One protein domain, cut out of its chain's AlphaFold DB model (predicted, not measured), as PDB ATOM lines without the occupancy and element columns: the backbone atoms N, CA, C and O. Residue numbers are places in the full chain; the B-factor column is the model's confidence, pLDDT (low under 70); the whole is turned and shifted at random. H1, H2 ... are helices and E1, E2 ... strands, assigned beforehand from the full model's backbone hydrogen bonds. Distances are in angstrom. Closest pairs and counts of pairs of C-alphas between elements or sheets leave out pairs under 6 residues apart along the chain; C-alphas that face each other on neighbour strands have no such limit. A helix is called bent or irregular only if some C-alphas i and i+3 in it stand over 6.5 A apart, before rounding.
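What this domain is: This is residues 6 to 74 of the 155 residues of an uncharacterized protein of Clostridium sp. CAG:590 (UniProt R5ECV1). Two small lobes sit one after the other along a loose, flat body: at one end a short two-stranded ribbon, E1 and E2, with the small helix H1 beside it, and at the other a helical hairpin in which H3 folds back on the far part of the long helix H2. The tight link from E2 to H2 joins the two lobes. The printed part has 69 residues, with three named helices and two named strands in the order E1, H1, E2, H2, H3; the sheet has the order E1, E2 and is parallel, and the class is mostly helix. The radius of gyration of the C-alphas is 14.8 A, and the C-alphas span 42 by 29 by 15 A.

Where its parts are: E1 is residues 6 to 8, beginning at C-alpha 6 at (261.828, 278.934, 458.178). H1 is residues 20 to 26, 9.8 A from first to last C-alpha. E2 is residues 32 to 35, 10.0 A long. H2 is residues 38 to 54, 25.5 A long, beginning at C-alpha 38 at (275.214, 286.803, 466.514). H2 is irregular, with C-alphas 39 and 42 8.7 A apart, and has a kink of 31 degrees near residue 45. H3 is residues 62 to 72, 15.3 A long, ending at C-alpha 72 at (256.458, 282.532, 477.994).

How they stand to each other: E1 and E2 are parallel neighbours, with 15 degrees between their directions. The C-alphas of residues 8 and 35 face each other at 4.4 A. N 6 and O 32 are within hydrogen-bond range at 2.8 A, and so are N 34 and O 6 at 2.8 A. E1, H1 and E2 form a strand-helix-strand unit, two parallel neighbour strands with a helix between them along the chain, and its crossover is right-handed. The closest C-alphas of H1 and E2 are those of Ala 24 and Val 33, 6.1 A apart. The closest C-alphas of E2 and H2 are those of Tyr 35 and Ile 42, 7.6 A apart. H2 and H3 form a helical hairpin and touch, H2 with residues 47 to 54 alone; the closest C-alphas are those of Leu 50 and Val 67, 6.1 A apart. Their lines stand at a steep tilt of 39 degrees, opposite ways. H1 is apart from both H2 and H3, and E2 is apart from H3. Every O i to N i+4 pair is within hydrogen-bond range in H1 and H3, and 11 of 13 are in H2.

The domain as a whole: The two C-alphas farthest apart are those of Ser 22 and Lys 59, 41.8 A. The printed part has no cut. The link from E1 to H1, 11 residues, is long; the link from H2 to H3, 7 residues, is short. The mean pLDDT of the printed part is 91.5, and no printed residue is under 70.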
ATOM      1  N   VAL A   6     260.949 279.857 457.460       93.31
ATOM      2  CA  VAL A   6     261.828 278.934 458.178       93.31
ATOM      3  C   VAL A   6     262.824 279.769 458.965       93.31
ATOM      4  O   VAL A   6     263.685 280.402 458.364       93.31
ATOM      5  N   LEU A   7     262.700 279.770 460.292       90.62
ATOM      6  CA  LEU A   7     263.694 280.354 461.188       90.62
ATOM      7  C   LEU A   7     264.699 279.273 461.604       90.62
ATOM      8  O   LEU A   7     264.305 278.241 462.144       90.62
ATOM      9  N   VAL A   8     265.986 279.512 461.370       91.75
ATOM     10  CA  VAL A   8     267.081 278.620 461.769       91.75
ATOM     11  C   VAL A   8     267.852 279.256 462.920       91.75
ATOM     12  O   VAL A   8     268.579 280.229 462.726       91.75
ATOM     13  N   SER A   9     267.704 278.710 464.124       87.25
ATOM     14  CA  SER A   9     268.479 279.135 465.291       87.25
ATOM     15  C   SER A   9     269.821 278.414 465.389       87.25
ATOM     16  O   SER A   9     270.019 277.341 464.807       87.25
ATOM     17  N   LYS A  10     270.760 279.011 466.127       86.19
ATOM     18  CA  LYS A  10     272.015 278.348 466.493       86.19
ATOM     19  C   LYS A  10     271.762 277.309 467.586       86.19
ATOM     20  O   LYS A  10     270.879 277.470 468.429       86.19
ATOM     21  N   LYS A  11     272.563 276.243 467.595       85.75
ATOM     22  CA  LYS A  11     272.617 275.302 468.720       85.75
ATOM     23  C   LYS A  11     273.231 275.981 469.944       85.75
ATOM     24  O   LYS A  11     273.867 277.029 469.839       85.75
ATOM     25  N   SER A  12     273.139 275.321 471.097       80.00
ATOM     26  CA  SER A  12     273.846 275.729 472.321       80.00
ATOM     27  C   SER A  12     275.365 275.857 472.138       80.00
ATOM     28  O   SER A  12     276.005 276.605 472.866       80.00
ATOM     29  N   GLU A  13     275.934 275.142 471.166       81.25
ATOM     30  CA  GLU A  13     277.361 275.156 470.813       81.25
ATOM     31  C   GLU A  13     277.750 276.341 469.905       81.25
ATOM     32  O   GLU A  13     278.931 276.572 469.659       81.25
ATOM     33  N   GLY A  14     276.771 277.123 469.432       80.94
ATOM     34  CA  GLY A  14     276.976 278.330 468.626       80.94
ATOM     35  C   GLY A  14     277.019 278.109 467.109       80.94
ATOM     36  O   GLY A  14     277.043 279.090 466.362       80.94
ATOM     37  N   ASP A  15     276.985 276.862 466.638       87.50
ATOM     38  CA  ASP A  15     276.900 276.513 465.219       87.50
ATOM     39  C   ASP A  15     275.445 276.346 464.746       87.50
ATOM     40  O   ASP A  15     274.511 276.181 465.537       87.50
ATOM     41  N   PHE A  16     275.224 276.398 463.431       90.94
ATOM     42  CA  PHE A  16     273.906 276.121 462.866       90.94
ATOM     43  C   PHE A  16     273.671 274.609 462.743       90.94
ATOM     44  O   PHE A  16     274.591 273.858 462.413       90.94
ATOM     45  N   PRO A  17     272.432 274.127 462.948       92.38
ATOM     46  CA  PRO A  17     272.095 272.711 462.791       92.38
ATOM     47  C   PRO A  17     272.155 272.216 461.346       92.38
ATOM     48  O   PRO A  17     272.139 271.010 461.113       92.38
ATOM     49  N   VAL A  18     272.211 273.132 460.381       93.88
ATOM     50  CA  VAL A  18     272.178 272.855 458.948       93.88
ATOM     51  C   VAL A  18     273.061 273.849 458.203       93.88
ATOM     52  O   VAL A  18     273.251 274.980 458.650       93.88
ATOM     53  N   ASP A  19     273.563 273.441 457.038       94.44
ATOM     54  CA  ASP A  19     274.253 274.348 456.123       94.44
ATOM     55  C   ASP A  19     273.257 275.361 455.537       94.44
ATOM     56  O   ASP A  19     272.348 274.999 454.780       94.44
ATOM     57  N   LEU A  20     273.414 276.630 455.919       92.25
ATOM     58  CA  LEU A  20     272.483 277.700 455.560       92.25
ATOM     59  C   LEU A  20     272.436 277.950 454.050       92.25
ATOM     60  O   LEU A  20     271.353 278.141 453.502       92.25
ATOM     61  N   SER A  21     273.585 277.902 453.373       92.00
ATOM     62  CA  SER A  21     273.691 278.156 451.932       92.00
ATOM     63  C   SER A  21     272.941 277.098 451.123       92.00
ATOM     64  O   SER A  21     272.128 277.417 450.256       92.00
ATOM     65  N   SER A  22     273.155 275.824 451.447       95.50
ATOM     66  CA  SER A  22     272.451 274.693 450.848       95.50
ATOM     67  C   SER A  22     270.959 274.731 451.176       95.50
ATOM     68  O   SER A  22     270.139 274.448 450.301       95.50
ATOM     69  N   LEU A  23     270.576 275.058 452.417       95.81
ATOM     70  CA  LEU A  23     269.166 275.176 452.792       95.81
ATOM     71  C   LEU A  23     268.469 276.283 451.992       95.81
ATOM     72  O   LEU A  23     267.421 276.033 451.398       95.81
ATOM     73  N   ALA A  24     269.063 277.477 451.941       93.75
ATOM     74  CA  ALA A  24     268.529 278.619 451.207       93.75
ATOM     75  C   ALA A  24     268.395 278.314 449.710       93.75
ATOM     76  O   ALA A  24     267.356 278.597 449.119       93.75
ATOM     77  N   PHE A  25     269.399 277.662 449.115       95.62
ATOM     78  CA  PHE A  25     269.355 277.239 447.717       95.62
ATOM     79  C   PHE A  25     268.217 276.244 447.450       95.62
ATOM     80  O   PHE A  25     267.453 276.408 446.503       95.62
ATOM     81  N   LYS A  26     268.055 275.229 448.309       96.88
ATOM     82  CA  LYS A  26     266.993 274.217 448.166       96.88
ATOM     83  C   LYS A  26     265.590 274.788 448.347       96.88
ATOM     84  O   LYS A  26     264.652 274.283 447.738       96.88
ATOM     85  N   LEU A  27     265.439 275.795 449.205       96.25
ATOM     86  CA  LEU A  27     264.152 276.419 449.509       96.25
ATOM     87  C   LEU A  27     263.869 277.670 448.672       96.25
ATOM     88  O   LEU A  27     262.841 278.320 448.875       96.25
ATOM     89  N   GLN A  28     264.731 278.004 447.712       93.25
ATOM     90  CA  GLN A  28     264.538 279.159 446.850       93.25
ATOM     91  C   GLN A  28     263.209 279.050 446.086       93.25
ATOM     92  O   GLN A  28     262.933 278.064 445.409       93.25
ATOM     93  N   GLY A  29     262.361 280.073 446.218       93.00
ATOM     94  CA  GLY A  29     261.017 280.091 445.628       93.00
ATOM     95  C   GLY A  29     259.973 279.238 446.366       93.00
ATOM     96  O   GLY A  29     258.812 279.248 445.967       93.00
ATOM     97  N   VAL A  30     260.361 278.541 447.443       95.62
ATOM     98  CA  VAL A  30     259.489 277.676 448.257       95.62
ATOM     99  C   VAL A  30     259.300 278.222 449.671       95.62
ATOM    100  O   VAL A  30     258.201 278.115 450.201       95.62
ATOM    101  N   ALA A  31     260.324 278.816 450.285       95.38
ATOM    102  CA  ALA A  31     260.242 279.383 451.630       95.38
ATOM    103  C   ALA A  31     261.126 280.626 451.781       95.38
ATOM    104  O   ALA A  31     262.140 280.777 451.098       95.38
ATOM    105  N   HIS A  32     260.771 281.483 452.734       92.00
ATOM    106  CA  HIS A  32     261.676 282.497 453.255       92.00
ATOM    107  C   HIS A  32     262.524 281.873 454.360       92.00
ATOM    108  O   HIS A  32     261.990 281.441 455.379       92.00
ATOM    109  N   VAL A  33     263.838 281.806 454.155       91.69
ATOM    110  CA  VAL A  33     264.779 281.307 455.163       91.69
ATOM    111  C   VAL A  33     265.361 282.500 455.909       91.69
ATOM    112  O   VAL A  33     265.998 283.360 455.307       91.69
ATOM    113  N   ILE A  34     265.128 282.536 457.214       89.38
ATOM    114  CA  ILE A  34     265.686 283.496 458.163       89.38
ATOM    115  C   ILE A  34     266.574 282.688 459.106       89.38
ATOM    116  O   ILE A  34     266.202 281.594 459.517       89.38
ATOM    117  N   TYR A  35     267.749 283.183 459.458       87.56
ATOM    118  CA  TYR A  35     268.655 282.477 460.363       87.56
ATOM    119  C   TYR A  35     269.213 283.441 461.396       87.56
ATOM    120  O   TYR A  35     269.412 284.607 461.087       87.56
ATOM    121  N   GLU A  36     269.448 282.969 462.618       83.31
ATOM    122  CA  GLU A  36     269.924 283.815 463.713       83.31
ATOM    123  C   GLU A  36     271.269 284.484 463.409       83.31
ATOM    124  O   GLU A  36     272.227 283.834 462.990       83.31
ATOM    125  N   GLY A  37     271.357 285.784 463.702       74.06
ATOM    126  CA  GLY A  37     272.614 286.527 463.739       74.06
ATOM    127  C   GLY A  37     273.507 286.130 464.923       74.06
ATOM    128  O   GLY A  37     273.401 285.049 465.517       74.06
ATOM    129  N   ASN A  38     274.434 287.006 465.294       71.38
ATOM    130  CA  ASN A  38     275.214 286.803 466.514       71.38
ATOM    131  C   ASN A  38     274.337 286.994 467.759       71.38
ATOM    132  O   ASN A  38     273.396 287.780 467.757       71.38
ATOM    133  N   GLU A  39     274.628 286.225 468.812       71.31
ATOM    134  CA  GLU A  39     273.941 286.309 470.114       71.31
ATOM    135  C   GLU A  39     272.406 286.132 470.080       71.31
ATOM    136  O   GLU A  39     271.711 286.581 470.985       71.31
ATOM    137  N   GLY A  40     271.848 285.461 469.065       77.06
ATOM    138  CA  GLY A  40     270.395 285.257 468.969       77.06
ATOM    139  C   GLY A  40     269.614 286.530 468.631       77.06
ATOM    140  O   GLY A  40     268.414 286.591 468.882       77.06
ATOM    141  N   GLU A  41     270.279 287.523 468.044       80.25
ATOM    142  CA  GLU A  41     269.730 288.832 467.683       80.25
ATOM    143  C   GLU A  41     268.320 288.795 467.084       80.25
ATOM    144  O   GLU A  41     267.416 289.430 467.611       80.25
ATOM    145  N   ILE A  42     268.101 288.016 466.023       85.56
ATOM    146  CA  ILE A  42     266.794 287.969 465.351       85.56
ATOM    147  C   ILE A  42     265.696 287.467 466.289       85.56
ATOM    148  O   ILE A  42     264.582 287.981 466.262       85.56
ATOM    149  N   ARG A  43     266.001 286.484 467.140       88.00
ATOM    150  CA  ARG A  43     265.048 285.986 468.133       88.00
ATOM    151  C   ARG A  43     264.712 287.078 469.144       88.00
ATOM    152  O   ARG A  43     263.543 287.273 469.444       88.00
ATOM    153  N   GLU A  44     265.710 287.805 469.634       89.69
ATOM    154  CA  GLU A  44     265.498 288.914 470.566       89.69
ATOM    155  C   GLU A  44     264.684 290.059 469.947       89.69
ATOM    156  O   GLU A  44     263.794 290.580 470.610       89.69
ATOM    157  N   ILE A  45     264.925 290.404 468.677       88.88
ATOM    158  CA  ILE A  45     264.136 291.405 467.938       88.88
ATOM    159  C   ILE A  45     262.680 290.945 467.805       88.88
ATOM    160  O   ILE A  45     261.753 291.710 468.063       88.88
ATOM    161  N   ILE A  46     262.450 289.678 467.446       91.38
ATOM    162  CA  ILE A  46     261.092 289.122 467.364       91.38
ATOM    163  C   ILE A  46     260.400 289.194 468.730       91.38
ATOM    164  O   ILE A  46     259.242 289.602 468.802       91.38
ATOM    165  N   LEU A  47     261.088 288.820 469.811       93.62
ATOM    166  CA  LEU A  47     260.527 288.856 471.164       93.62
ATOM    167  C   LEU A  47     260.239 290.287 471.630       93.62
ATOM    168  O   LEU A  47     259.205 290.512 472.251       93.62
ATOM    169  N   GLU A  48     261.073 291.258 471.263       94.31
ATOM    170  CA  GLU A  48     260.807 292.677 471.500       94.31
ATOM    171  C   GLU A  48     259.531 293.151 470.796       94.31
ATOM    172  O   GLU A  48     258.654 293.733 471.435       94.31
ATOM    173  N   ILE A  49     259.377 292.839 469.505       94.12
ATOM    174  CA  ILE A  49     258.179 293.191 468.730       94.12
ATOM    175  C   ILE A  49     256.926 292.571 469.363       94.12
ATOM    176  O   ILE A  49     255.879 293.218 469.459       94.12
ATOM    177  N   LEU A  50     257.021 291.310 469.794       95.94
ATOM    178  CA  LEU A  50     255.926 290.606 470.456       95.94
ATOM    179  C   LEU A  50     255.595 291.231 471.815       95.94
ATOM    180  O   LEU A  50     254.416 291.415 472.116       95.94
ATOM    181  N   GLU A  51     256.599 291.599 472.610       95.81
ATOM    182  CA  GLU A  51     256.403 292.282 473.889       95.81
ATOM    183  C   GLU A  51     255.729 293.646 473.686       95.81
ATOM    184  O   GLU A  51     254.719 293.929 474.336       95.81
ATOM    185  N   ASP A  52     256.214 294.465 472.753       94.69
ATOM    186  CA  ASP A  52     255.637 295.777 472.443       94.69
ATOM    187  C   ASP A  52     254.188 295.658 471.952       94.69
ATOM    188  O   ASP A  52     253.311 296.429 472.364       94.69
ATOM    189  N   TYR A  53     253.902 294.646 471.128       96.50
ATOM    190  CA  TYR A  53     252.544 294.329 470.700       96.50
ATOM    191  C   TYR A  53     251.657 293.874 471.872       96.50
ATOM    192  O   TYR A  53     250.503 294.303 471.979       96.50
ATOM    193  N   SER A  54     252.191 293.064 472.793       95.94
ATOM    194  CA  SER A  54     251.456 292.528 473.950       95.94
ATOM    195  C   SER A  54     250.913 293.613 474.892       95.94
ATOM    196  O   SER A  54     249.901 293.395 475.568       95.94
ATOM    197  N   ARG A  55     251.548 294.797 474.910       94.88
ATOM    198  CA  ARG A  55     251.134 295.945 475.737       94.88
ATOM    199  C   ARG A  55     249.808 296.556 475.284       94.88
ATOM    200  O   ARG A  55     249.112 297.155 476.096       94.88
ATOM    201  N   ASN A  56     249.464 296.409 474.004       95.50
ATOM    202  CA  ASN A  56     248.305 297.062 473.390       95.50
ATOM    203  C   ASN A  56     247.287 296.072 472.797       95.50
ATOM    204  O   ASN A  56     246.230 296.488 472.320       95.50
ATOM    205  N   VAL A  57     247.591 294.769 472.791       94.94
ATOM    206  CA  VAL A  57     246.676 293.742 472.283       94.94
ATOM    207  C   VAL A  57     245.457 293.592 473.197       94.94
ATOM    208  O   VAL A  57     245.564 293.602 474.425       94.94
ATOM    209  N   GLN A  58     244.281 293.418 472.593       96.56
ATOM    210  CA  GLN A  58     243.075 293.056 473.331       96.56
ATOM    211  C   GLN A  58     243.257 291.680 473.986       96.56
ATOM    212  O   GLN A  58     243.559 290.700 473.297       96.56
ATOM    213  N   LYS A  59     243.027 291.624 475.301       96.69
ATOM    214  CA  LYS A  59     243.128 290.408 476.115       96.69
ATOM    215  C   LYS A  59     242.055 289.376 475.784       96.69
ATOM    216  O   LYS A  59     241.015 289.724 475.221       96.69
ATOM    217  N   ASP A  60     242.355 288.116 476.092       96.00
ATOM    218  CA  ASP A  60     241.494 286.947 475.849       96.00
ATOM    219  C   ASP A  60     241.148 286.734 474.366       96.00
ATOM    220  O   ASP A  60     240.100 286.200 473.991       96.00
ATOM    221  N   THR A  61     242.044 287.171 473.480       97.75
ATOM    222  CA  THR A  61     241.925 286.948 472.039       97.75
ATOM    223  C   THR A  61     242.936 285.917 471.568       97.75
ATOM    224  O   THR A  61     243.972 285.686 472.187       97.75
ATOM    225  N   ARG A  62     242.700 285.335 470.384       97.69
ATOM    226  CA  ARG A  62     243.665 284.403 469.782       97.69
ATOM    227  C   ARG A  62     245.052 285.029 469.600       97.69
ATOM    228  O   ARG A  62     246.040 284.311 469.706       97.69
ATOM    229  N   ARG A  63     245.129 286.336 469.326       96.94
ATOM    230  CA  ARG A  63     246.407 287.050 469.193       96.94
ATOM    231  C   ARG A  63     247.117 287.179 470.536       96.94
ATOM    232  O   ARG A  63     248.305 286.900 470.589       96.94
ATOM    233  N   ASP A  64     246.393 287.536 471.593       97.81
ATOM    234  CA  ASP A  64     246.935 287.615 472.954       97.81
ATOM    235  C   ASP A  64     247.458 286.257 473.440       97.81
ATOM    236  O   ASP A  64     248.581 286.188 473.926       97.81
ATOM    237  N   HIS A  65     246.718 285.167 473.196       97.69
ATOM    238  CA  HIS A  65     247.179 283.817 473.543       97.69
ATOM    239  C   HIS A  65     248.453 283.432 472.781       97.69
ATOM    240  O   HIS A  65     249.412 282.994 473.394       97.69
ATOM    241  N   ILE A  66     248.507 283.648 471.458       96.94
ATOM    242  CA  ILE A  66     249.705 283.319 470.661       96.94
ATOM    243  C   ILE A  66     250.922 284.124 471.130       96.94
ATOM    244  O   ILE A  66     252.014 283.577 471.242       96.94
ATOM    245  N   VAL A  67     250.751 285.425 471.372       96.88
ATOM    246  CA  VAL A  67     251.844 286.310 471.795       96.88
ATOM    247  C   VAL A  67     252.335 285.923 473.187       96.88
ATOM    248  O   VAL A  67     253.540 285.803 473.381       96.88
ATOM    249  N   THR A  68     251.416 285.669 474.120       96.44
ATOM    250  CA  THR A  68     251.735 285.203 475.476       96.44
ATOM    251  C   THR A  68     252.462 283.861 475.434       96.44
ATOM    252  O   THR A  68     253.557 283.764 475.977       96.44
ATOM    253  N   ASP A  69     251.943 282.874 474.696       97.12
ATOM    254  CA  ASP A  69     252.579 281.560 474.548       97.12
ATOM    255  C   ASP A  69     254.015 281.694 474.011       97.12
ATOM    256  O   ASP A  69     254.939 281.055 474.516       97.12
ATOM    257  N   LEU A  70     254.227 282.531 472.990       94.94
ATOM    258  CA  LEU A  70     255.554 282.748 472.414       94.94
ATOM    259  C   LEU A  70     256.505 283.437 473.400       94.94
ATOM    260  O   LEU A  70     257.664 283.037 473.474       94.94
ATOM    261  N   LEU A  71     256.043 284.431 474.156       95.25
ATOM    262  CA  LEU A  71     256.869 285.121 475.151       95.25
ATOM    263  C   LEU A  71     257.203 284.219 476.350       95.25
ATOM    264  O   LEU A  71     258.339 284.221 476.806       95.25
ATOM    265  N   GLU A  72     256.256 283.412 476.835       95.00
ATOM    266  CA  GLU A  72     256.458 282.532 477.994       95.00
ATOM    267  C   GLU A  72     257.364 281.333 477.690       95.00
ATOM    268  O   GLU A  72     258.116 280.880 478.553       95.00
ATOM    269  N   ASN A  73     257.321 280.815 476.458       94.38
ATOM    270  CA  ASN A  73     258.091 279.632 476.062       94.38
ATOM    271  C   ASN A  73     259.464 279.959 475.457       94.38
ATOM    272  O   ASN A  73     260.186 279.047 475.048       94.38
ATOM    273  N   ASN A  74     259.846 281.235 475.386       90.56
ATOM    274  CA  ASN A  74     261.146 281.653 474.876       90.56
ATOM    275  C   ASN A  74     261.869 282.517 475.906       90.56
ATOM    276  O   ASN A  74     261.309 283.446 476.473       90.56
TER     277      ASN A  74